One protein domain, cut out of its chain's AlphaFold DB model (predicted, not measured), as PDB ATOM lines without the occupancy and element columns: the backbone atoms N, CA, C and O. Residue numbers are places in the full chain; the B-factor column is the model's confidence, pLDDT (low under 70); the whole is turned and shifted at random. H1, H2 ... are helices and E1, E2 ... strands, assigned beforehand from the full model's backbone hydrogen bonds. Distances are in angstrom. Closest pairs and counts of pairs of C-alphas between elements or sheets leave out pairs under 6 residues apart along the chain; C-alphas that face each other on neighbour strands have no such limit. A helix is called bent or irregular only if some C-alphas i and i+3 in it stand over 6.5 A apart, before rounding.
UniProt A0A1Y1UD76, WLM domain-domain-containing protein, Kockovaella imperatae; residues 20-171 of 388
ATOM      1  N   GLY A  20       4.357  35.696  37.113       91.62
ATOM      2  CA  GLY A  20       3.915  36.135  38.432       91.62
ATOM      3  C   GLY A  20       2.531  36.779  38.445       91.62
ATOM      4  O   GLY A  20       1.773  36.520  39.365       91.62
ATOM      5  N   PHE A  21       2.153  37.583  37.452       92.56
ATOM      6  CA  PHE A  21       0.853  38.255  37.336       92.56
ATOM      7  C   PHE A  21       0.439  38.352  35.876       92.56
ATOM      8  O   PHE A  21       1.285  38.568  35.021       92.56
ATOM      9  N   ILE A  22      -0.856  38.186  35.600       94.31
ATOM     10  CA  ILE A  22      -1.433  38.348  34.263       94.31
ATOM     11  C   ILE A  22      -2.527  39.404  34.374       94.31
ATOM     12  O   ILE A  22      -3.388  39.285  35.247       94.31
ATOM     13  N   ARG A  23      -2.459  40.470  33.568       94.44
ATOM     14  CA  ARG A  23      -3.361  41.626  33.687       94.44
ATOM     15  C   ARG A  23      -3.823  42.125  32.320       94.44
ATOM     16  O   ARG A  23      -3.013  42.591  31.531       94.44
ATOM     17  N   ALA A  24      -5.127  42.097  32.077       95.44
ATOM     18  CA  ALA A  24      -5.736  42.777  30.936       95.44
ATOM     19  C   ALA A  24      -6.120  44.232  31.272       95.44
ATOM     20  O   ALA A  24      -6.225  44.614  32.449       95.44
ATOM     21  N   LEU A  25      -6.374  45.040  30.243       94.12
ATOM     22  CA  LEU A  25      -6.894  46.397  30.381       94.12
ATOM     23  C   LEU A  25      -8.369  46.353  30.789       94.12
ATOM     24  O   LEU A  25      -9.262  46.212  29.963       94.12
ATOM     25  N   LYS A  26      -8.638  46.541  32.084       92.44
ATOM     26  CA  LYS A  26     -10.000  46.511  32.660       92.44
ATOM     27  C   LYS A  26     -10.966  47.557  32.095       92.44
ATOM     28  O   LYS A  26     -12.163  47.456  32.339       92.44
ATOM     29  N   ALA A  27     -10.448  48.584  31.424       91.88
ATOM     30  CA  ALA A  27     -11.264  49.609  30.786       91.88
ATOM     31  C   ALA A  27     -11.975  49.088  29.522       91.88
ATOM     32  O   ALA A  27     -12.993  49.654  29.136       91.88
ATOM     33  N   GLU A  28     -11.464  48.018  28.905       90.44
ATOM     34  CA  GLU A  28     -12.043  47.441  27.694       90.44
ATOM     35  C   GLU A  28     -13.213  46.493  28.025       90.44
ATOM     36  O   GLU A  28     -13.150  45.716  28.990       90.44
ATOM     37  N   PRO A  29     -14.297  46.510  27.228       87.94
ATOM     38  CA  PRO A  29     -15.504  45.728  27.510       87.94
ATOM     39  C   PRO A  29     -15.253  44.212  27.481       87.94
ATOM     40  O   PRO A  29     -15.859  43.459  28.237       87.94
ATOM     41  N   ASP A  30     -14.322  43.765  26.645       88.56
ATOM     42  CA  ASP A  30     -13.910  42.378  26.424       88.56
ATOM     43  C   ASP A  30     -12.563  42.049  27.105       88.56
ATOM     44  O   ASP A  30     -11.821  41.171  26.663       88.56
ATOM     45  N   HIS A  31     -12.240  42.725  28.216       91.56
ATOM     46  CA  HIS A  31     -11.024  42.469  29.005       91.56
ATOM     47  C   HIS A  31     -10.885  41.011  29.480       91.56
ATOM     48  O   HIS A  31      -9.770  40.528  29.659       91.56
ATOM     49  N   THR A  32     -11.991  40.286  29.666       89.44
ATOM     50  CA  THR A  32     -11.966  38.861  30.028       89.44
ATOM     51  C   THR A  32     -11.439  37.990  28.889       89.44
ATOM     52  O   THR A  32     -10.662  37.069  29.134       89.44
ATOM     53  N   ASP A  33     -11.795  38.305  27.640       87.94
ATOM     54  CA  ASP A  33     -11.256  37.638  26.452       87.94
ATOM     55  C   ASP A  33      -9.759  37.964  26.286       87.94
ATOM     56  O   ASP A  33      -8.957  37.060  26.041       87.94
ATOM     57  N   ALA A  34      -9.359  39.219  26.521       91.62
ATOM     58  CA  ALA A  34      -7.952  39.632  26.522       91.62
ATOM     59  C   ALA A  34      -7.124  38.876  27.578       91.62
ATOM     60  O   ALA A  34      -6.025  38.392  27.298       91.62
ATOM     61  N   GLU A  35      -7.664  38.713  28.787       91.81
ATOM     62  CA  GLU A  35      -7.004  37.967  29.856       91.81
ATOM     63  C   GLU A  35      -6.855  36.479  29.507       91.81
ATOM     64  O   GLU A  35      -5.799  35.896  29.759       91.81
ATOM     65  N   MET A  36      -7.860  35.868  28.869       88.81
ATOM     66  CA  MET A  36      -7.755  34.493  28.367       88.81
ATOM     67  C   MET A  36      -6.657  34.350  27.307       88.81
ATOM     68  O   MET A  36      -5.905  33.377  27.349       88.81
ATOM     69  N   ILE A  37      -6.513  35.322  26.399       90.81
ATOM     70  CA  ILE A  37      -5.425  35.338  25.410       90.81
ATOM     71  C   ILE A  37      -4.064  35.390  26.114       90.81
ATOM     72  O   ILE A  37      -3.183  34.591  25.801       90.81
ATOM     73  N   LEU A  38      -3.888  36.269  27.106       93.88
ATOM     74  CA  LEU A  38      -2.637  36.337  27.873       93.88
ATOM     75  C   LEU A  38      -2.355  35.039  28.642       93.88
ATOM     76  O   LEU A  38      -1.209  34.589  28.676       93.88
ATOM     77  N   LYS A  39      -3.383  34.412  29.232       92.25
ATOM     78  CA  LYS A  39      -3.263  33.111  29.910       92.25
ATOM     79  C   LYS A  39      -2.842  32.005  28.931       92.25
ATOM     80  O   LYS A  39      -1.954  31.221  29.269       92.25
ATOM     81  N   ALA A  40      -3.379  31.990  27.710       89.81
ATOM     82  CA  ALA A  40      -2.979  31.055  26.653       89.81
ATOM     83  C   ALA A  40      -1.527  31.280  26.187       89.81
ATOM     84  O   ALA A  40      -0.750  30.332  26.066       89.81
ATOM     85  N   VAL A  41      -1.115  32.538  25.992       93.38
ATOM     86  CA  VAL A  41       0.281  32.885  25.666       93.38
ATOM     87  C   VAL A  41       1.219  32.429  26.787       93.38
ATOM     88  O   VAL A  41       2.228  31.773  26.524       93.38
ATOM     89  N   ALA A  42       0.871  32.706  28.046       94.81
ATOM     90  CA  ALA A  42       1.656  32.279  29.199       94.81
ATOM     91  C   ALA A  42       1.794  30.747  29.268       94.81
ATOM     92  O   ALA A  42       2.894  30.254  29.529       94.81
ATOM     93  N   ALA A  43       0.721  29.998  28.995       92.25
ATOM     94  CA  ALA A  43       0.728  28.534  28.980       92.25
ATOM     95  C   ALA A  43       1.673  27.962  27.908       92.25
ATOM     96  O   ALA A  43       2.463  27.054  28.192       92.25
ATOM     97  N   GLN A  44       1.658  28.529  26.697       91.75
ATOM     98  CA  GLN A  44       2.564  28.131  25.613       91.75
ATOM     99  C   GLN A  44       4.036  28.357  25.975       91.75
ATOM    100  O   GLN A  44       4.890  27.531  25.653       91.75
ATOM    101  N   MET A  45       4.348  29.444  26.687       95.00
ATOM    102  CA  MET A  45       5.731  29.781  27.041       95.00
ATOM    103  C   MET A  45       6.286  28.973  28.220       95.00
ATOM    104  O   MET A  45       7.492  28.999  28.457       95.00
ATOM    105  N   LYS A  46       5.454  28.226  28.958       93.69
ATOM    106  CA  LYS A  46       5.844  27.540  30.205       93.69
ATOM    107  C   LYS A  46       7.101  26.682  30.073       93.69
ATOM    108  O   LYS A  46       8.028  26.820  30.866       93.69
ATOM    109  N   LYS A  47       7.153  25.816  29.060       93.19
ATOM    110  CA  LYS A  47       8.286  24.906  28.835       93.19
ATOM    111  C   LYS A  47       9.548  25.643  28.376       93.19
ATOM    112  O   LYS A  47      10.635  25.295  28.828       93.19
ATOM    113  N   VAL A  48       9.411  26.696  27.562       94.56
ATOM    114  CA  VAL A  48      10.542  27.564  27.178       94.56
ATOM    115  C   VAL A  48      11.116  28.261  28.408       94.56
ATOM    116  O   VAL A  48      12.322  28.232  28.640       94.56
ATOM    117  N   MET A  49      10.249  28.858  29.229       95.12
ATOM    118  CA  MET A  49      10.648  29.553  30.455       95.12
ATOM    119  C   MET A  49      11.326  28.601  31.442       95.12
ATOM    120  O   MET A  49      12.343  28.965  32.030       95.12
ATOM    121  N   GLN A  50      10.832  27.362  31.545       93.00
ATOM    122  CA  GLN A  50      11.465  26.292  32.315       93.00
ATOM    123  C   GLN A  50      12.871  25.963  31.803       93.00
ATOM    124  O   GLN A  50      13.818  25.960  32.584       93.00
ATOM    125  N   HIS A  51      13.011  25.692  30.502       93.25
ATOM    126  CA  HIS A  51      14.281  25.302  29.886       93.25
ATOM    127  C   HIS A  51      15.342  26.406  29.992       93.25
ATOM    128  O   HIS A  51      16.518  26.132  30.231       93.25
ATOM    129  N   ARG A  52      14.914  27.664  29.853       92.88
ATOM    130  CA  ARG A  52      15.792  28.841  29.830       92.88
ATOM    131  C   ARG A  52      15.942  29.538  31.176       92.88
ATOM    132  O   ARG A  52      16.658  30.531  31.256       92.88
ATOM    133  N   TYR A  53      15.286  29.037  32.222       92.12
ATOM    134  CA  TYR A  53      15.277  29.642  33.557       92.12
ATOM    135  C   TYR A  53      14.849  31.120  33.545       92.12
ATOM    136  O   TYR A  53      15.390  31.941  34.288       92.12
ATOM    137  N   MET A  54      13.892  31.460  32.682       93.81
ATOM    138  CA  MET A  54      13.360  32.815  32.549       93.81
ATOM    139  C   MET A  54      12.119  32.983  33.419       93.81
ATOM    140  O   MET A  54      11.283  32.086  33.508       93.81
ATOM    141  N   PHE A  55      11.983  34.156  34.029       93.94
ATOM    142  CA  PHE A  55      10.839  34.524  34.852       93.94
ATOM    143  C   PHE A  55      10.297  35.876  34.396       93.94
ATOM    144  O   PHE A  55      11.069  36.776  34.066       93.94
ATOM    145  N   ILE A  56       8.972  36.008  34.385       95.25
ATOM    146  CA  ILE A  56       8.287  37.273  34.129       95.25
ATOM    147  C   ILE A  56       7.442  37.594  35.350       95.25
ATOM    148  O   ILE A  56       6.569  36.816  35.726       95.25
ATOM    149  N   HIS A  57       7.683  38.739  35.983       93.81
ATOM    150  CA  HIS A  57       6.921  39.099  37.171       93.81
ATOM    151  C   HIS A  57       5.490  39.507  36.814       93.81
ATOM    152  O   HIS A  57       4.559  38.950  37.385       93.81
ATOM    153  N   THR A  58       5.303  40.385  35.828       95.00
ATOM    154  CA  THR A  58       3.975  40.773  35.331       95.00
ATOM    155  C   THR A  58       3.925  40.669  33.810       95.00
ATOM    156  O   THR A  58       4.798  41.195  33.129       95.00
ATOM    157  N   LEU A  59       2.906  39.990  33.286       97.38
ATOM    158  CA  LEU A  59       2.528  39.960  31.879       97.38
ATOM    159  C   LEU A  59       1.223  40.743  31.716       97.38
ATOM    160  O   LEU A  59       0.199  40.371  32.293       97.38
ATOM    161  N   GLU A  60       1.242  41.827  30.953       96.56
ATOM    162  CA  GLU A  60       0.102  42.737  30.857       96.56
ATOM    163  C   GLU A  60      -0.252  43.144  29.424       96.56
ATOM    164  O   GLU A  60       0.574  43.117  28.514       96.56
ATOM    165  N   GLU A  61      -1.519  43.489  29.210       96.94
ATOM    166  CA  GLU A  61      -1.992  44.065  27.953       96.94
ATOM    167  C   GLU A  61      -1.584  45.542  27.861       96.94
ATOM    168  O   GLU A  61      -1.866  46.338  28.760       96.94
ATOM    169  N   ALA A  62      -0.961  45.919  26.745       95.06
ATOM    170  CA  ALA A  62      -0.736  47.309  26.369       95.06
ATOM    171  C   ALA A  62      -1.867  47.824  25.475       95.06
ATOM    172  O   ALA A  62      -2.392  47.105  24.621       95.06
ATOM    173  N   ALA A  63      -2.176  49.116  25.615       92.25
ATOM    174  CA  ALA A  63      -3.067  49.801  24.688       92.25
ATOM    175  C   ALA A  63      -2.482  49.766  23.271       92.25
ATOM    176  O   ALA A  63      -1.258  49.769  23.090       92.25
ATOM    177  N   PHE A  64      -3.359  49.771  22.264       90.88
ATOM    178  CA  PHE A  64      -2.933  49.775  20.870       90.88
ATOM    179  C   PHE A  64      -1.928  50.904  20.605       90.88
ATOM    180  O   PHE A  64      -2.187  52.080  20.875       90.88
ATOM    181  N   ASN A  65      -0.782  50.535  20.038       86.38
ATOM    182  CA  ASN A  65       0.254  51.465  19.633       86.38
ATOM    183  C   ASN A  65       0.729  51.132  18.216       86.38
ATOM    184  O   ASN A  65       0.800  49.975  17.814       86.38
ATOM    185  N   ARG A  66       1.070  52.166  17.445       82.25
ATOM    186  CA  ARG A  66       1.619  52.027  16.087       82.25
ATOM    187  C   ARG A  66       3.135  51.833  16.068       82.25
ATOM    188  O   ARG A  66       3.680  51.484  15.029       82.25
ATOM    189  N   VAL A  67       3.813  52.134  17.173       81.81
ATOM    190  CA  VAL A  67       5.277  52.164  17.281       81.81
ATOM    191  C   VAL A  67       5.837  50.837  17.781       81.81
ATOM    192  O   VAL A  67       6.934  50.460  17.388       81.81
ATOM    193  N   PHE A  68       5.110  50.133  18.645       87.75
ATOM    194  CA  PHE A  68       5.550  48.869  19.225       87.75
ATOM    195  C   PHE A  68       4.390  47.881  19.309       87.75
ATOM    196  O   PHE A  68       3.240  48.290  19.471       87.75
ATOM    197  N   ALA A  69       4.713  46.591  19.238       88.75
ATOM    198  CA  ALA A  69       3.778  45.491  19.459       88.75
ATOM    199  C   ALA A  69       3.978  44.823  20.834       88.75
ATOM    200  O   ALA A  69       3.073  44.159  21.334       88.75
ATOM    201  N   GLY A  70       5.134  45.035  21.468       94.06
ATOM    202  CA  GLY A  70       5.430  44.606  22.831       94.06
ATOM    203  C   GLY A  70       6.507  45.469  23.486       94.06
ATOM    204  O   GLY A  70       7.147  46.294  22.825       94.06
ATOM    205  N   ARG A  71       6.648  45.329  24.807       94.19
ATOM    206  CA  ARG A  71       7.709  45.964  25.601       94.19
ATOM    207  C   ARG A  71       8.172  45.038  26.714       94.19
ATOM    208  O   ARG A  71       7.351  44.418  27.384       94.19
ATOM    209  N   ASN A  72       9.470  45.046  26.989       95.50
ATOM    210  CA  ASN A  72      10.052  44.412  28.164       95.50
ATOM    211  C   ASN A  72      10.718  45.464  29.056       95.50
ATOM    212  O   ASN A  72      11.683  46.123  28.666       95.50
ATOM    213  N   TRP A  73      10.220  45.577  30.280       93.69
ATOM    214  CA  TRP A  73      10.760  46.431  31.321       93.69
ATOM    215  C   TRP A  73      11.622  45.630  32.290       93.69
ATOM    216  O   TRP A  73      11.183  44.625  32.856       93.69
ATOM    217  N   ASN A  74      12.835  46.134  32.533       92.88
ATOM    218  CA  ASN A  74      13.765  45.625  33.543       92.88
ATOM    219  C   ASN A  74      13.956  44.101  33.486       92.88
ATOM    220  O   ASN A  74      13.834  43.422  34.503       92.88
ATOM    221  N   HIS A  75      14.274  43.570  32.302       92.94
ATOM    222  CA  HIS A  75      14.616  42.156  32.119       92.94
ATOM    223  C   HIS A  75      13.521  41.187  32.614       92.94
ATOM    224  O   HIS A  75      13.808  40.207  33.296       92.94
ATOM    225  N   GLY A  76      12.257  41.452  32.272       92.12
ATOM    226  CA  GLY A  76      11.119  40.601  32.638       92.12
ATOM    227  C   GLY A  76      10.385  41.019  33.913       92.12
ATOM    228  O   GLY A  76       9.517  40.285  34.380       92.12
ATOM    229  N   GLN A  77      10.664  42.194  34.486       94.12
ATOM    230  CA  GLN A  77       9.846  42.711  35.589       94.12
ATOM    231  C   GLN A  77       8.417  43.021  35.125       94.12
ATOM    232  O   GLN A  77       7.457  42.640  35.790       94.12
ATOM    233  N   SER A  78       8.268  43.697  33.988       95.19
ATOM    234  CA  SER A  78       6.967  43.824  33.333       95.19
ATOM    235  C   SER A  78       7.123  43.603  31.842       95.19
ATOM    236  O   SER A  78       7.973  44.227  31.209       95.19
ATOM    237  N   VAL A  79       6.333  42.694  31.291       97.56
ATOM    238  CA  VAL A  79       6.245  42.455  29.856       97.56
ATOM    239  C   VAL A  79       4.858  42.861  29.413       97.56
ATOM    240  O   VAL A  79       3.863  42.341  29.911       97.56
ATOM    241  N   GLU A  80       4.806  43.780  28.467       97.25
ATOM    242  CA  GLU A  80       3.563  44.267  27.907       97.25
ATOM    243  C   GLU A  80       3.390  43.767  26.478       97.25
ATOM    244  O   GLU A  80       4.330  43.833  25.681       97.25
ATOM    245  N   LEU A  81       2.186  43.319  26.132       96.94
ATOM    246  CA  LEU A  81       1.837  42.866  24.788       96.94
ATOM    247  C   LEU A  81       0.642  43.652  24.257       96.94
ATOM    248  O   LEU A  81      -0.381  43.780  24.928       96.94
ATOM    249  N   VAL A  82       0.747  44.143  23.025       95.12
ATOM    250  CA  VAL A  82      -0.394  44.715  22.310       95.12
ATOM    251  C   VAL A  82      -1.226  43.566  21.757       95.12
ATOM    252  O   VAL A  82      -0.781  42.832  20.877       95.12
ATOM    253  N   LEU A  83      -2.443  43.403  22.274       93.31
ATOM    254  CA  LEU A  83      -3.336  42.314  21.862       93.31
ATOM    255  C   LEU A  83      -4.308  42.728  20.760       93.31
ATOM    256  O   LEU A  83      -4.926  41.862  20.150       93.31
ATOM    257  N   ARG A  84      -4.468  44.030  20.509       90.38
ATOM    258  CA  ARG A  84      -5.513  44.587  19.641       90.38
ATOM    259  C   ARG A  84      -4.919  45.380  18.497       90.38
ATOM    260  O   ARG A  84      -3.950  46.111  18.679       90.38
ATOM    261  N   GLY A  85      -5.529  45.260  17.325       86.00
ATOM    262  CA  GLY A  85      -5.210  46.092  16.171       86.00
ATOM    263  C   GLY A  85      -5.884  47.472  16.231       86.00
ATOM    264  O   GLY A  85      -6.646  47.762  17.156       86.00
ATOM    265  N   PRO A  86      -5.701  48.308  15.193       86.25
ATOM    266  CA  PRO A  86      -6.298  49.647  15.122       86.25
ATOM    267  C   PRO A  86      -7.833  49.659  15.192       86.25
ATOM    268  O   PRO A  86      -8.429  50.666  15.555       86.25
ATOM    269  N   SER A  87      -8.472  48.548  14.812       84.06
ATOM    270  CA  SER A  87      -9.930  48.370  14.846       84.06
ATOM    271  C   SER A  87     -10.467  47.932  16.214       84.06
ATOM    272  O   SER A  87     -11.664  47.702  16.340       84.06
ATOM    273  N   GLY A  88      -9.600  47.737  17.214       84.75
ATOM    274  CA  GLY A  88      -9.960  47.172  18.520       84.75
ATOM    275  C   GLY A  88     -10.120  45.646  18.527       84.75
ATOM    276  O   GLY A  88     -10.156  45.042  19.598       84.75
ATOM    277  N   ARG A  89     -10.149  45.004  17.348       87.19
ATOM    278  CA  ARG A  89     -10.163  43.541  17.210       87.19
ATOM    279  C   ARG A  89      -8.851  42.930  17.701       87.19
ATOM    280  O   ARG A  89      -7.783  43.500  17.462       87.19
ATOM    281  N   PHE A  90      -8.934  41.752  18.313       86.88
ATOM    282  CA  PHE A  90      -7.755  40.994  18.723       86.88
ATOM    283  C   PHE A  90      -6.888  40.582  17.532       86.88
ATOM    284  O   PHE A  90      -7.390  40.192  16.477       86.88
ATOM    285  N   LEU A  91      -5.577  40.662  17.728       86.00
ATOM    286  CA  LEU A  91      -4.574  40.147  16.811       86.00
ATOM    287  C   LEU A  91      -4.541  38.608  16.888       86.00
ATOM    288  O   LEU A  91      -4.936  38.031  17.904       86.00
ATOM    289  N   PRO A  92      -4.078  37.914  15.835       82.44
ATOM    290  CA  PRO A  92      -4.018  36.458  15.825       82.44
ATOM    291  C   PRO A  92      -3.079  35.947  16.914       82.44
ATOM    292  O   PRO A  92      -2.003  36.506  17.124       82.44
ATOM    293  N   LEU A  93      -3.431  34.833  17.553       82.50
ATOM    294  CA  LEU A  93      -2.620  34.261  18.627       82.50
ATOM    295  C   LEU A  93      -1.170  33.940  18.206       82.50
ATOM    296  O   LEU A  93      -0.265  34.289  18.967       82.50
ATOM    297  N   PRO A  94      -0.884  33.388  17.005       81.88
ATOM    298  CA  PRO A  94       0.499  33.214  16.557       81.88
ATOM    299  C   PRO A  94       1.242  34.545  16.444       81.88
ATOM    300  O   PRO A  94       2.439  34.597  16.738       81.88
ATOM    301  N   TYR A  95       0.523  35.621  16.079       83.94
ATOM    302  CA  TYR A  95       1.051  36.982  16.100       83.94
ATOM    303  C   TYR A  95       1.263  37.527  17.519       83.94
ATOM    304  O   TYR A  95       2.018  38.452  17.728       83.94
ATOM    305  N   ILE A  96       0.661  36.990  18.560       90.75
ATOM    306  CA  ILE A  96       0.967  37.469  19.915       90.75
ATOM    307  C   ILE A  96       2.153  36.670  20.472       90.75
ATOM    308  O   ILE A  96       3.077  37.222  21.073       90.75
ATOM    309  N   VAL A  97       2.202  35.371  20.167       90.19
ATOM    310  CA  VAL A  97       3.253  34.444  20.605       90.19
ATOM    311  C   VAL A  97       4.645  34.837  20.103       90.19
ATOM    312  O   VAL A  97       5.596  34.828  20.882       90.19
ATOM    313  N   SER A  98       4.814  35.233  18.838       88.25
ATOM    314  CA  SER A  98       6.150  35.651  18.372       88.25
ATOM    315  C   SER A  98       6.603  37.029  18.915       88.25
ATOM    316  O   SER A  98       7.807  37.295  18.906       88.25
ATOM    317  N   VAL A  99       5.697  37.855  19.478       93.88
ATOM    318  CA  VAL A  99       5.993  39.161  20.119       93.88
ATOM    319  C   VAL A  99       6.516  38.760  21.478       93.88
ATOM    320  O   VAL A  99       7.616  39.139  21.850       93.88
ATOM    321  N   MET A 100       5.784  37.888  22.171       96.00
ATOM    322  CA  MET A 100       6.231  37.307  23.424       96.00
ATOM    323  C   MET A 100       7.632  36.680  23.303       96.00
ATOM    324  O   MET A 100       8.480  36.931  24.152       96.00
ATOM    325  N   CYS A 101       7.937  35.954  22.220       95.38
ATOM    326  CA  CYS A 101       9.290  35.431  21.973       95.38
ATOM    327  C   CYS A 101      10.352  36.541  21.839       95.38
ATOM    328  O   CYS A 101      11.481  36.379  22.304       95.38
ATOM    329  N   HIS A 102      10.005  37.658  21.191       95.00
ATOM    330  CA  HIS A 102      10.867  38.838  21.081       95.00
ATOM    331  C   HIS A 102      11.116  39.469  22.457       95.00
ATOM    332  O   HIS A 102      12.266  39.668  22.847       95.00
ATOM    333  N   GLU A 103      10.053  39.708  23.228       96.38
ATOM    334  CA  GLU A 103      10.160  40.292  24.565       96.38
ATOM    335  C   GLU A 103      10.898  39.367  25.536       96.38
ATOM    336  O   GLU A 103      11.682  39.832  26.361       96.38
ATOM    337  N   MET A 104      10.744  38.048  25.417       96.19
ATOM    338  CA  MET A 104      11.532  37.089  26.191       96.19
ATOM    339  C   MET A 104      13.025  37.162  25.857       96.19
ATOM    340  O   MET A 104      13.851  37.068  26.762       96.19
ATOM    341  N   ALA A 105      13.404  37.392  24.598       95.56
ATOM    342  CA  ALA A 105      14.810  37.603  24.250       95.56
ATOM    343  C   ALA A 105      15.380  38.873  24.912       95.56
ATOM    344  O   ALA A 105      16.553  38.897  25.298       95.56
ATOM    345  N   HIS A 106      14.543  39.891  25.134       95.25
ATOM    346  CA  HIS A 106      14.927  41.057  25.923       95.25
ATOM    347  C   HIS A 106      15.196  40.738  27.399       95.25
ATOM    348  O   HIS A 106      15.972  41.456  28.012       95.25
ATOM    349  N   ILE A 107      14.715  39.632  27.978       94.81
ATOM    350  CA  ILE A 107      15.085  39.250  29.358       94.81
ATOM    351  C   ILE A 107      16.609  39.123  29.513       94.81
ATOM    352  O   ILE A 107      17.159  39.502  30.542       94.81
ATOM    353  N   GLU A 108      17.320  38.665  28.482       94.00
ATOM    354  CA  GLU A 108      18.779  38.519  28.528       94.00
ATOM    355  C   GLU A 108      19.512  39.603  27.720       94.00
ATOM    356  O   GLU A 108      20.557  40.103  28.137       94.00
ATOM    357  N   GLN A 109      18.977  39.983  26.556       91.50
ATOM    358  CA  GLN A 109      19.666  40.833  25.587       91.50
ATOM    359  C   GLN A 109      18.864  42.114  25.304       91.50
ATOM    360  O   GLN A 109      17.915  42.123  24.529       91.50
ATOM    361  N   MET A 110      19.278  43.240  25.889       87.25
ATOM    362  CA  MET A 110      18.585  44.531  25.711       87.25
ATOM    363  C   MET A 110      18.696  45.100  24.291       87.25
ATOM    364  O   MET A 110      17.760  45.697  23.779       87.25
ATOM    365  N   ASN A 111      19.855  44.940  23.650       86.38
ATOM    366  CA  ASN A 111      20.122  45.542  22.345       86.38
ATOM    367  C   ASN A 111      19.856  44.529  21.229       86.38
ATOM    368  O   ASN A 111      20.379  43.416  21.309       86.38
ATOM    369  N   HIS A 112      19.188  44.937  20.144       86.94
ATOM    370  CA  HIS A 112      18.876  44.116  18.954       86.94
ATOM    371  C   HIS A 112      20.088  43.693  18.096       86.94
ATOM    372  O   HIS A 112      20.005  43.596  16.874       86.94
ATOM    373  N   GLY A 113      21.243  43.451  18.713       82.19
ATOM    374  CA  GLY A 113      22.440  42.953  18.044       82.19
ATOM    375  C   GLY A 113      22.385  41.449  17.731       82.19
ATOM    376  O   GLY A 113      21.411  40.767  18.046       82.19
ATOM    377  N   PRO A 114      23.473  40.879  17.182       85.50
ATOM    378  CA  PRO A 114      23.512  39.474  16.761       85.50
ATOM    379  C   PRO A 114      23.176  38.463  17.867       85.50
ATOM    380  O   PRO A 114      22.558  37.437  17.597       85.50
ATOM    381  N   LYS A 115      23.550  38.759  19.123       88.56
ATOM    382  CA  LYS A 115      23.220  37.912  20.282       88.56
ATOM    383  C   LYS A 115      21.716  37.857  20.544       88.56
ATOM    384  O   LYS A 115      21.184  36.769  20.727       88.56
ATOM    385  N   PHE A 116      21.044  39.009  20.504       91.38
ATOM    386  CA  PHE A 116      19.589  39.091  20.624       91.38
ATOM    387  C   PHE A 116      18.906  38.302  19.509       91.38
ATOM    388  O   PHE A 116      18.055  37.466  19.779       91.38
ATOM    389  N   GLN A 117      19.333  38.508  18.261       84.50
ATOM    390  CA  GLN A 117      18.748  37.820  17.110       84.50
ATOM    391  C   GLN A 117      18.916  36.298  17.207       84.50
ATOM    392  O   GLN A 117      17.982  35.551  16.922       84.50
ATOM    393  N   LYS A 118      20.092  35.830  17.646       91.56
ATOM    394  CA  LYS A 118      20.337  34.406  17.905       91.56
ATOM    395  C   LYS A 118      19.372  33.872  18.963       91.56
ATOM    396  O   LYS A 118      18.671  32.908  18.683       91.56
ATOM    397  N   LEU A 119      19.291  34.534  20.117       93.25
ATOM    398  CA  LEU A 119      18.416  34.131  21.218       93.25
ATOM    399  C   LEU A 119      16.938  34.108  20.802       93.25
ATOM    400  O   LEU A 119      16.245  33.126  21.050       93.25
ATOM    401  N   MET A 120      16.466  35.148  20.112       91.31
ATOM    402  CA  MET A 120      15.092  35.226  19.614       91.31
ATOM    403  C   MET A 120      14.775  34.081  18.642       91.31
ATOM    404  O   MET A 120      13.699  33.492  18.734       91.31
ATOM    405  N   ARG A 121      15.692  33.740  17.724       89.12
ATOM    406  CA  ARG A 121      15.503  32.604  16.808       89.12
ATOM    407  C   ARG A 121      15.427  31.276  17.548       89.12
ATOM    408  O   ARG A 121      14.562  30.473  17.228       89.12
ATOM    409  N   GLU A 122      16.298  31.057  18.529       94.69
ATOM    410  CA  GLU A 122      16.283  29.823  19.319       94.69
ATOM    411  C   GLU A 122      14.983  29.688  20.127       94.69
ATOM    412  O   GLU A 122      14.364  28.631  20.100       94.69
ATOM    413  N   ILE A 123      14.515  30.766  20.772       94.88
ATOM    414  CA  ILE A 123      13.228  30.779  21.488       94.88
ATOM    415  C   ILE A 123      12.072  30.461  20.529       94.88
ATOM    416  O   ILE A 123      11.242  29.604  20.823       94.88
ATOM    417  N   LYS A 124      12.027  31.108  19.357       91.19
ATOM    418  CA  LYS A 124      10.991  30.847  18.343       91.19
ATOM    419  C   LYS A 124      11.017  29.401  17.850       91.19
ATOM    420  O   LYS A 124       9.960  28.798  17.685       91.19
ATOM    421  N   GLN A 125      12.209  28.849  17.641       90.25
ATOM    422  CA  GLN A 125      12.388  27.467  17.216       90.25
ATOM    423  C   GLN A 125      11.896  26.481  18.285       90.25
ATOM    424  O   GLN A 125      11.161  25.559  17.950       90.25
ATOM    425  N   GLU A 126      12.208  26.710  19.565       92.81
ATOM    426  CA  GLU A 126      11.697  25.888  20.673       92.81
ATOM    427  C   GLU A 126      10.163  25.899  20.728       92.81
ATOM    428  O   GLU A 126       9.540  24.846  20.857       92.81
ATOM    429  N   VAL A 127       9.535  27.071  20.575       88.44
ATOM    430  CA  VAL A 127       8.068  27.177  20.519       88.44
ATOM    431  C   VAL A 127       7.507  26.386  19.338       88.44
ATOM    432  O   VAL A 127       6.572  25.608  19.514       88.44
ATOM    433  N   LYS A 128       8.099  26.531  18.149       85.94
ATOM    434  CA  LYS A 128       7.669  25.821  16.938       85.94
ATOM    435  C   LYS A 128       7.801  24.305  17.077       85.94
ATOM    436  O   LYS A 128       6.897  23.575  16.684       85.94
ATOM    437  N   GLU A 129       8.899  23.818  17.647       89.06
ATOM    438  CA  GLU A 129       9.111  22.387  17.887       89.06
ATOM    439  C   GLU A 129       8.085  21.808  18.857       89.06
ATOM    440  O   GLU A 129       7.617  20.686  18.670       89.06
ATOM    441  N   MET A 130       7.705  22.569  19.879       87.06
ATOM    442  CA  MET A 130       6.655  22.157  20.802       87.06
ATOM    443  C   MET A 130       5.282  22.135  20.136       87.06
ATOM    444  O   MET A 130       4.562  21.150  20.282       87.06
ATOM    445  N   GLN A 131       4.950  23.157  19.346       83.12
ATOM    446  CA  GLN A 131       3.710  23.190  18.569       83.12
ATOM    447  C   GLN A 131       3.648  22.032  17.562       83.12
ATOM    448  O   GLN A 131       2.623  21.366  17.461       83.12
ATOM    449  N   ALA A 132       4.762  21.701  16.900       80.81
ATOM    450  CA  ALA A 132       4.860  20.546  16.005       80.81
ATOM    451  C   ALA A 132       4.642  19.202  16.726       80.81
ATOM    452  O   ALA A 132       4.183  18.238  16.119       80.81
ATOM    453  N   ARG A 133       4.937  19.139  18.030       86.50
ATOM    454  CA  ARG A 133       4.638  17.992  18.906       86.50
ATOM    455  C   ARG A 133       3.227  18.048  19.509       86.50
ATOM    456  O   ARG A 133       2.905  17.223  20.358       86.50
ATOM    457  N   GLY A 134       2.399  19.014  19.109       79.56
ATOM    458  CA  GLY A 134       1.033  19.193  19.604       79.56
ATOM    459  C   GLY A 134       0.927  19.908  20.954       79.56
ATOM    460  O   GLY A 134      -0.144  19.913  21.556       79.56
ATOM    461  N   TYR A 135       2.005  20.516  21.455       83.94
ATOM    462  CA  TYR A 135       1.971  21.282  22.699       83.94
ATOM    463  C   TYR A 135       1.605  22.748  22.437       83.94
ATOM    464  O   TYR A 135       2.376  23.498  21.838       83.94
ATOM    465  N   TYR A 136       0.457  23.168  22.972       82.81
ATOM    466  CA  TYR A 136      -0.049  24.546  22.908       82.81
ATOM    467  C   TYR A 136      -0.311  25.146  24.298       82.81
ATOM    468  O   TYR A 136      -1.011  26.145  24.420       82.81
ATOM    469  N   GLY A 137       0.257  24.556  25.351       83.62
ATOM    470  CA  GLY A 137      -0.035  24.901  26.742       83.62
ATOM    471  C   GLY A 137      -0.735  23.766  27.486       83.62
ATOM    472  O   GLY A 137      -1.275  22.844  26.876       83.62
ATOM    473  N   ASP A 138      -0.698  23.821  28.816       80.50
ATOM    474  CA  ASP A 138      -1.281  22.781  29.662       80.50
ATOM    475  C   ASP A 138      -2.804  22.964  29.815       80.50
ATOM    476  O   ASP A 138      -3.297  24.049  30.141       80.50
ATOM    477  N   GLY A 139      -3.548  21.865  29.662       72.81
ATOM    478  CA  GLY A 139      -4.963  21.771  30.029       72.81
ATOM    479  C   GLY A 139      -5.871  22.777  29.310       72.81
ATOM    480  O   GLY A 139      -5.867  22.876  28.085       72.81
ATOM    481  N   PHE A 140      -6.674  23.507  30.094       69.25
ATOM    482  CA  PHE A 140      -7.704  24.442  29.617       69.25
ATOM    483  C   PHE A 140      -7.148  25.647  28.837       69.25
ATOM    484  O   PHE A 140      -7.876  26.284  28.085       69.25
ATOM    485  N   TRP A 141      -5.855  25.942  28.988       71.50
ATOM    486  CA  TRP A 141      -5.186  27.090  28.367       71.50
ATOM    487  C   TRP A 141      -4.450  26.735  27.062       71.50
ATOM    488  O   TRP A 141      -3.635  27.530  26.596       71.50
ATOM    489  N   SER A 142      -4.692  25.535  26.517       67.25
ATOM    490  CA  SER A 142      -4.138  25.050  25.239       67.25
ATOM    491  C   SER A 142      -4.809  25.719  24.015       67.25
ATOM    492  O   SER A 142      -5.387  26.791  24.174       67.25
ATOM    493  N   ASP A 143      -4.784  25.121  22.806       57.28
ATOM    494  CA  ASP A 143      -5.450  25.598  21.551       57.28
ATOM    495  C   ASP A 143      -6.995  25.782  21.681       57.28
ATOM    496  O   ASP A 143      -7.720  25.931  20.698       57.28
ATOM    497  N   GLY A 144      -7.513  25.740  22.914       52.59
ATOM    498  CA  GLY A 144      -8.901  25.717  23.335       52.59
ATOM    499  C   GLY A 144      -9.748  26.821  22.714       52.59
ATOM    500  O   GLY A 144      -9.558  28.016  22.942       52.59
ATOM    501  N   GLN A 145     -10.738  26.377  21.946       52.72
ATOM    502  CA  GLN A 145     -11.853  27.188  21.484       52.72
ATOM    503  C   GLN A 145     -12.623  27.783  22.671       52.72
ATOM    504  O   GLN A 145     -12.799  27.131  23.704       52.72
ATOM    505  N   ARG A 146     -13.155  29.003  22.515       55.25
ATOM    506  CA  ARG A 146     -14.097  29.564  23.499       55.25
ATOM    507  C   ARG A 146     -15.307  28.637  23.601       55.25
ATOM    508  O   ARG A 146     -16.021  28.455  22.625       55.25
ATOM    509  N   LEU A 147     -15.586  28.091  24.787       51.69
ATOM    510  CA  LEU A 147     -16.699  27.146  24.989       51.69
ATOM    511  C   LEU A 147     -18.080  27.728  24.647       51.69
ATOM    512  O   LEU A 147     -18.999  26.971  24.348       51.69
ATOM    513  N   LYS A 148     -18.243  29.058  24.683       52.66
ATOM    514  CA  LYS A 148     -19.534  29.705  24.395       52.66
ATOM    515  C   LYS A 148     -19.912  29.690  22.911       52.66
ATOM    516  O   LYS A 148     -21.094  29.689  22.598       52.66
ATOM    517  N   ASP A 149     -18.931  29.701  22.015       51.19
ATOM    518  CA  ASP A 149     -19.152  29.837  20.571       51.19
ATOM    519  C   ASP A 149     -18.260  28.930  19.712       51.19
ATOM    520  O   ASP A 149     -18.323  28.980  18.489       51.19
ATOM    521  N   SER A 150     -17.447  28.073  20.334       48.44
ATOM    522  CA  SER A 150     -16.463  27.192  19.684       48.44
ATOM    523  C   SER A 150     -15.528  27.922  18.705       48.44
ATOM    524  O   SER A 150     -14.900  27.306  17.844       48.44
ATOM    525  N   VAL A 151     -15.405  29.247  18.829       52.44
ATOM    526  CA  VAL A 151     -14.534  30.052  17.974       52.44
ATOM    527  C   VAL A 151     -13.095  29.799  18.405       52.44
ATOM    528  O   VAL A 151     -12.743  29.957  19.581       52.44
ATOM    529  N   ARG A 152     -12.255  29.396  17.445       51.94
ATOM    530  CA  ARG A 152     -10.805  29.355  17.646       51.94
ATOM    531  C   ARG A 152     -10.323  30.770  17.936       51.94
ATOM    532  O   ARG A 152     -10.610  31.697  17.180       51.94
ATOM    533  N   MET A 153      -9.610  30.934  19.043       54.38
ATOM    534  CA  MET A 153      -9.064  32.222  19.462       54.38
ATOM    535  C   MET A 153      -8.054  32.725  18.416       54.38
ATOM    536  O   MET A 153      -6.905  32.302  18.388       54.38
ATOM    537  N   GLY A 154      -8.509  33.645  17.560       50.22
ATOM    538  CA  GLY A 154      -7.680  34.466  16.676       50.22
ATOM    539  C   GLY A 154      -7.262  33.809  15.361       50.22
ATOM    540  O   GLY A 154      -6.193  33.216  15.301       50.22
ATOM    541  N   ALA A 155      -8.037  34.017  14.288       44.50
ATOM    542  CA  ALA A 155      -7.534  33.939  12.903       44.50
ATOM    543  C   ALA A 155      -8.508  34.438  11.811       44.50
ATOM    544  O   ALA A 155      -8.112  34.500  10.651       44.50
ATOM    545  N   GLU A 156      -9.766  34.784  12.104       37.62
ATOM    546  CA  GLU A 156     -10.712  35.116  11.026       37.62
ATOM    547  C   GLU A 156     -10.571  36.587  10.563       37.62
ATOM    548  O   GLU A 156     -10.945  37.527  11.269       37.62
ATOM    549  N   GLY A 157     -10.052  36.802   9.347       41.72
ATOM    550  CA  GLY A 157     -10.266  38.046   8.588       41.72
ATOM    551  C   GLY A 157      -9.357  39.245   8.905       41.72
ATOM    552  O   GLY A 157      -9.823  40.391   8.863       41.72
ATOM    553  N   LEU A 158      -8.076  39.016   9.212       46.16
ATOM    554  CA  LEU A 158      -7.070  40.078   9.376       46.16
ATOM    555  C   LEU A 158      -6.189  40.199   8.128       46.16
ATOM    556  O   LEU A 158      -5.715  39.202   7.586       46.16
ATOM    557  N   LYS A 159      -5.994  41.432   7.650       43.62
ATOM    558  CA  LYS A 159      -5.153  41.736   6.484       43.62
ATOM    559  C   LYS A 159      -3.712  42.000   6.936       43.62
ATOM    560  O   LYS A 159      -3.529  42.522   8.031       43.62
ATOM    561  N   PRO A 160      -2.686  41.768   6.094       43.28
ATOM    562  CA  PRO A 160      -1.294  42.123   6.405       43.28
ATOM    563  C   PRO A 160      -1.086  43.587   6.848       43.28
ATOM    564  O   PRO A 160      -0.162  43.879   7.595       43.28
ATOM    565  N   SER A 161      -1.974  44.504   6.444       50.16
ATOM    566  CA  SER A 161      -1.988  45.915   6.860       50.16
ATOM    567  C   SER A 161      -2.461  46.168   8.298       50.16
ATOM    568  O   SER A 161      -2.278  47.272   8.806       50.16
ATOM    569  N   ASP A 162      -3.112  45.192   8.936       51.31
ATOM    570  CA  ASP A 162      -3.648  45.309  10.299       51.31
ATOM    571  C   ASP A 162      -2.571  45.053  11.371       51.31
ATOM    572  O   ASP A 162      -2.806  45.296  12.557       51.31
ATOM    573  N   PHE A 163      -1.387  44.593  10.956       51.19
ATOM    574  CA  PHE A 163      -0.255  44.290  11.822       51.19
ATOM    575  C   PHE A 163       0.718  45.478  11.890       51.19
ATOM    576  O   PHE A 163       1.026  46.082  10.857       51.19
ATOM    577  N   PRO A 164       1.246  45.823  13.079       53.28
ATOM    578  CA  PRO A 164       2.381  46.730  13.195       53.28
ATOM    579  C   PRO A 164       3.559  46.243  12.341       53.28
ATOM    580  O   PRO A 164       3.979  45.092  12.448       53.28
ATOM    581  N   GLU A 165       4.097  47.136  11.509       48.25
ATOM    582  CA  GLU A 165       5.172  46.839  10.546       48.25
ATOM    583  C   GLU A 165       6.485  46.413  11.232       48.25
ATOM    584  O   GLU A 165       7.289  45.688  10.650       48.25
ATOM    585  N   TYR A 166       6.671  46.815  12.495       52.22
ATOM    586  CA  TYR A 166       7.820  46.472  13.329       52.22
ATOM    587  C   TYR A 166       7.350  46.023  14.719       52.22
ATOM    588  O   TYR A 166       6.488  46.654  15.330       52.22
ATOM    589  N   VAL A 167       7.935  44.935  15.232       57.78
ATOM    590  CA  VAL A 167       7.598  44.357  16.553       57.78
ATOM    591  C   VAL A 167       8.041  45.268  17.702       57.78
ATOM    592  O   VAL A 167       7.329  45.415  18.692       57.78
ATOM    593  N   CYS A 168       9.183  45.935  17.536       50.44
ATOM    594  CA  CYS A 168       9.742  46.875  18.497       50.44
ATOM    595  C   CYS A 168      10.064  48.196  17.789       50.44
ATOM    596  O   CYS A 168      10.630  48.199  16.696       50.44
ATOM    597  N   GLY A 169       9.733  49.320  18.428       43.47
ATOM    598  CA  GLY A 169       9.957  50.669  17.892       43.47
ATOM    599  C   GLY A 169      11.412  51.141  17.910       43.47
ATOM    600  O   GLY A 169      11.665  52.316  17.655       43.47
ATOM    601  N   VAL A 170      12.354  50.256  18.250       46.47
ATOM    602  CA  VAL A 170      13.792  50.529  18.254       46.47
ATOM    603  C   VAL A 170      14.472  49.491  17.371       46.47
ATOM    604  O   VAL A 170      14.474  48.299  17.661       46.47
ATOM    605  N   SER A 171      15.046  49.952  16.268       47.03
ATOM    606  CA  SER A 171      15.805  49.140  15.322       47.03
ATOM    607  C   SER A 171      17.312  49.239  15.592       47.03
ATOM    608  O   SER A 171      17.804  50.169  16.240       47.03
TER     609      SER A 171
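This is residues 20 to 171 of the 388 residues of the protein "WLM domain-domain-containing protein" of Kockovaella imperatae (UniProt A0A1Y1UD76). A four-stranded sheet is covered on one face by H1 and H2, making two layers, while H3 folds back from H2 off the sheet and also meets H1. Residues 133 to 171, with no named element, wind along the outside. The 152 printed residues hold E1 H1 E2 E3 E4 H2 H3, class mixed, with sheet order E1 E2 E4 E3, mixed. The whole is compact, with radius of gyration of the C-alphas 14.7 A and spans of 43 by 34 by 29 A.

Find C-alpha 20 at (3.915, 36.135, 38.432), where E1, residues 20 to 23, begins. H1, residues 31 to 52, spans 30.1 A; it is irregular, with C-alphas 44 and 47 7.3 A apart, and has a kink of 43 degrees near residue 45. Next come E2, residues 56 to 62, 15.6 A; E3, residues 70 to 73; and E4, residues 78 to 82. H2, residues 93 to 108, spans 24.0 A, and H3, residues 114 to 132, 26.6 A, ending at C-alpha 132 (4.860, 20.546, 16.005).

E1 and E2 are parallel (N 21 to O 57, 2.8 A), and with H1 between them form a strand-helix-strand unit with a left-handed crossover. E2 and E4 are parallel (N 60 to O 79, 2.9 A). The hairpin E3 and E4 is antiparallel (N 71 to O 80, 2.9 A). H1 and H2 are on the same face, at heights over the sheet of 8.7 and 8.6 A. They touch at a steep tilt of 49 degrees, closest at C-alphas 41 and 97, 6.1 A. H2 and H3, a helical hairpin, touch at C-alphas 105 and 120, 5.2 A. Every O i to N i+4 pair is within hydrogen-bond range in H3, 16 of 18 in H1 and 10 of 12 in H2.

The C-alphas of Pro 114 and Lys 148 are farthest apart, 44.8 A. The printed part has no cut, and no link is long. Look for pLDDT under 70 at residue 140 and residues 142 to 171.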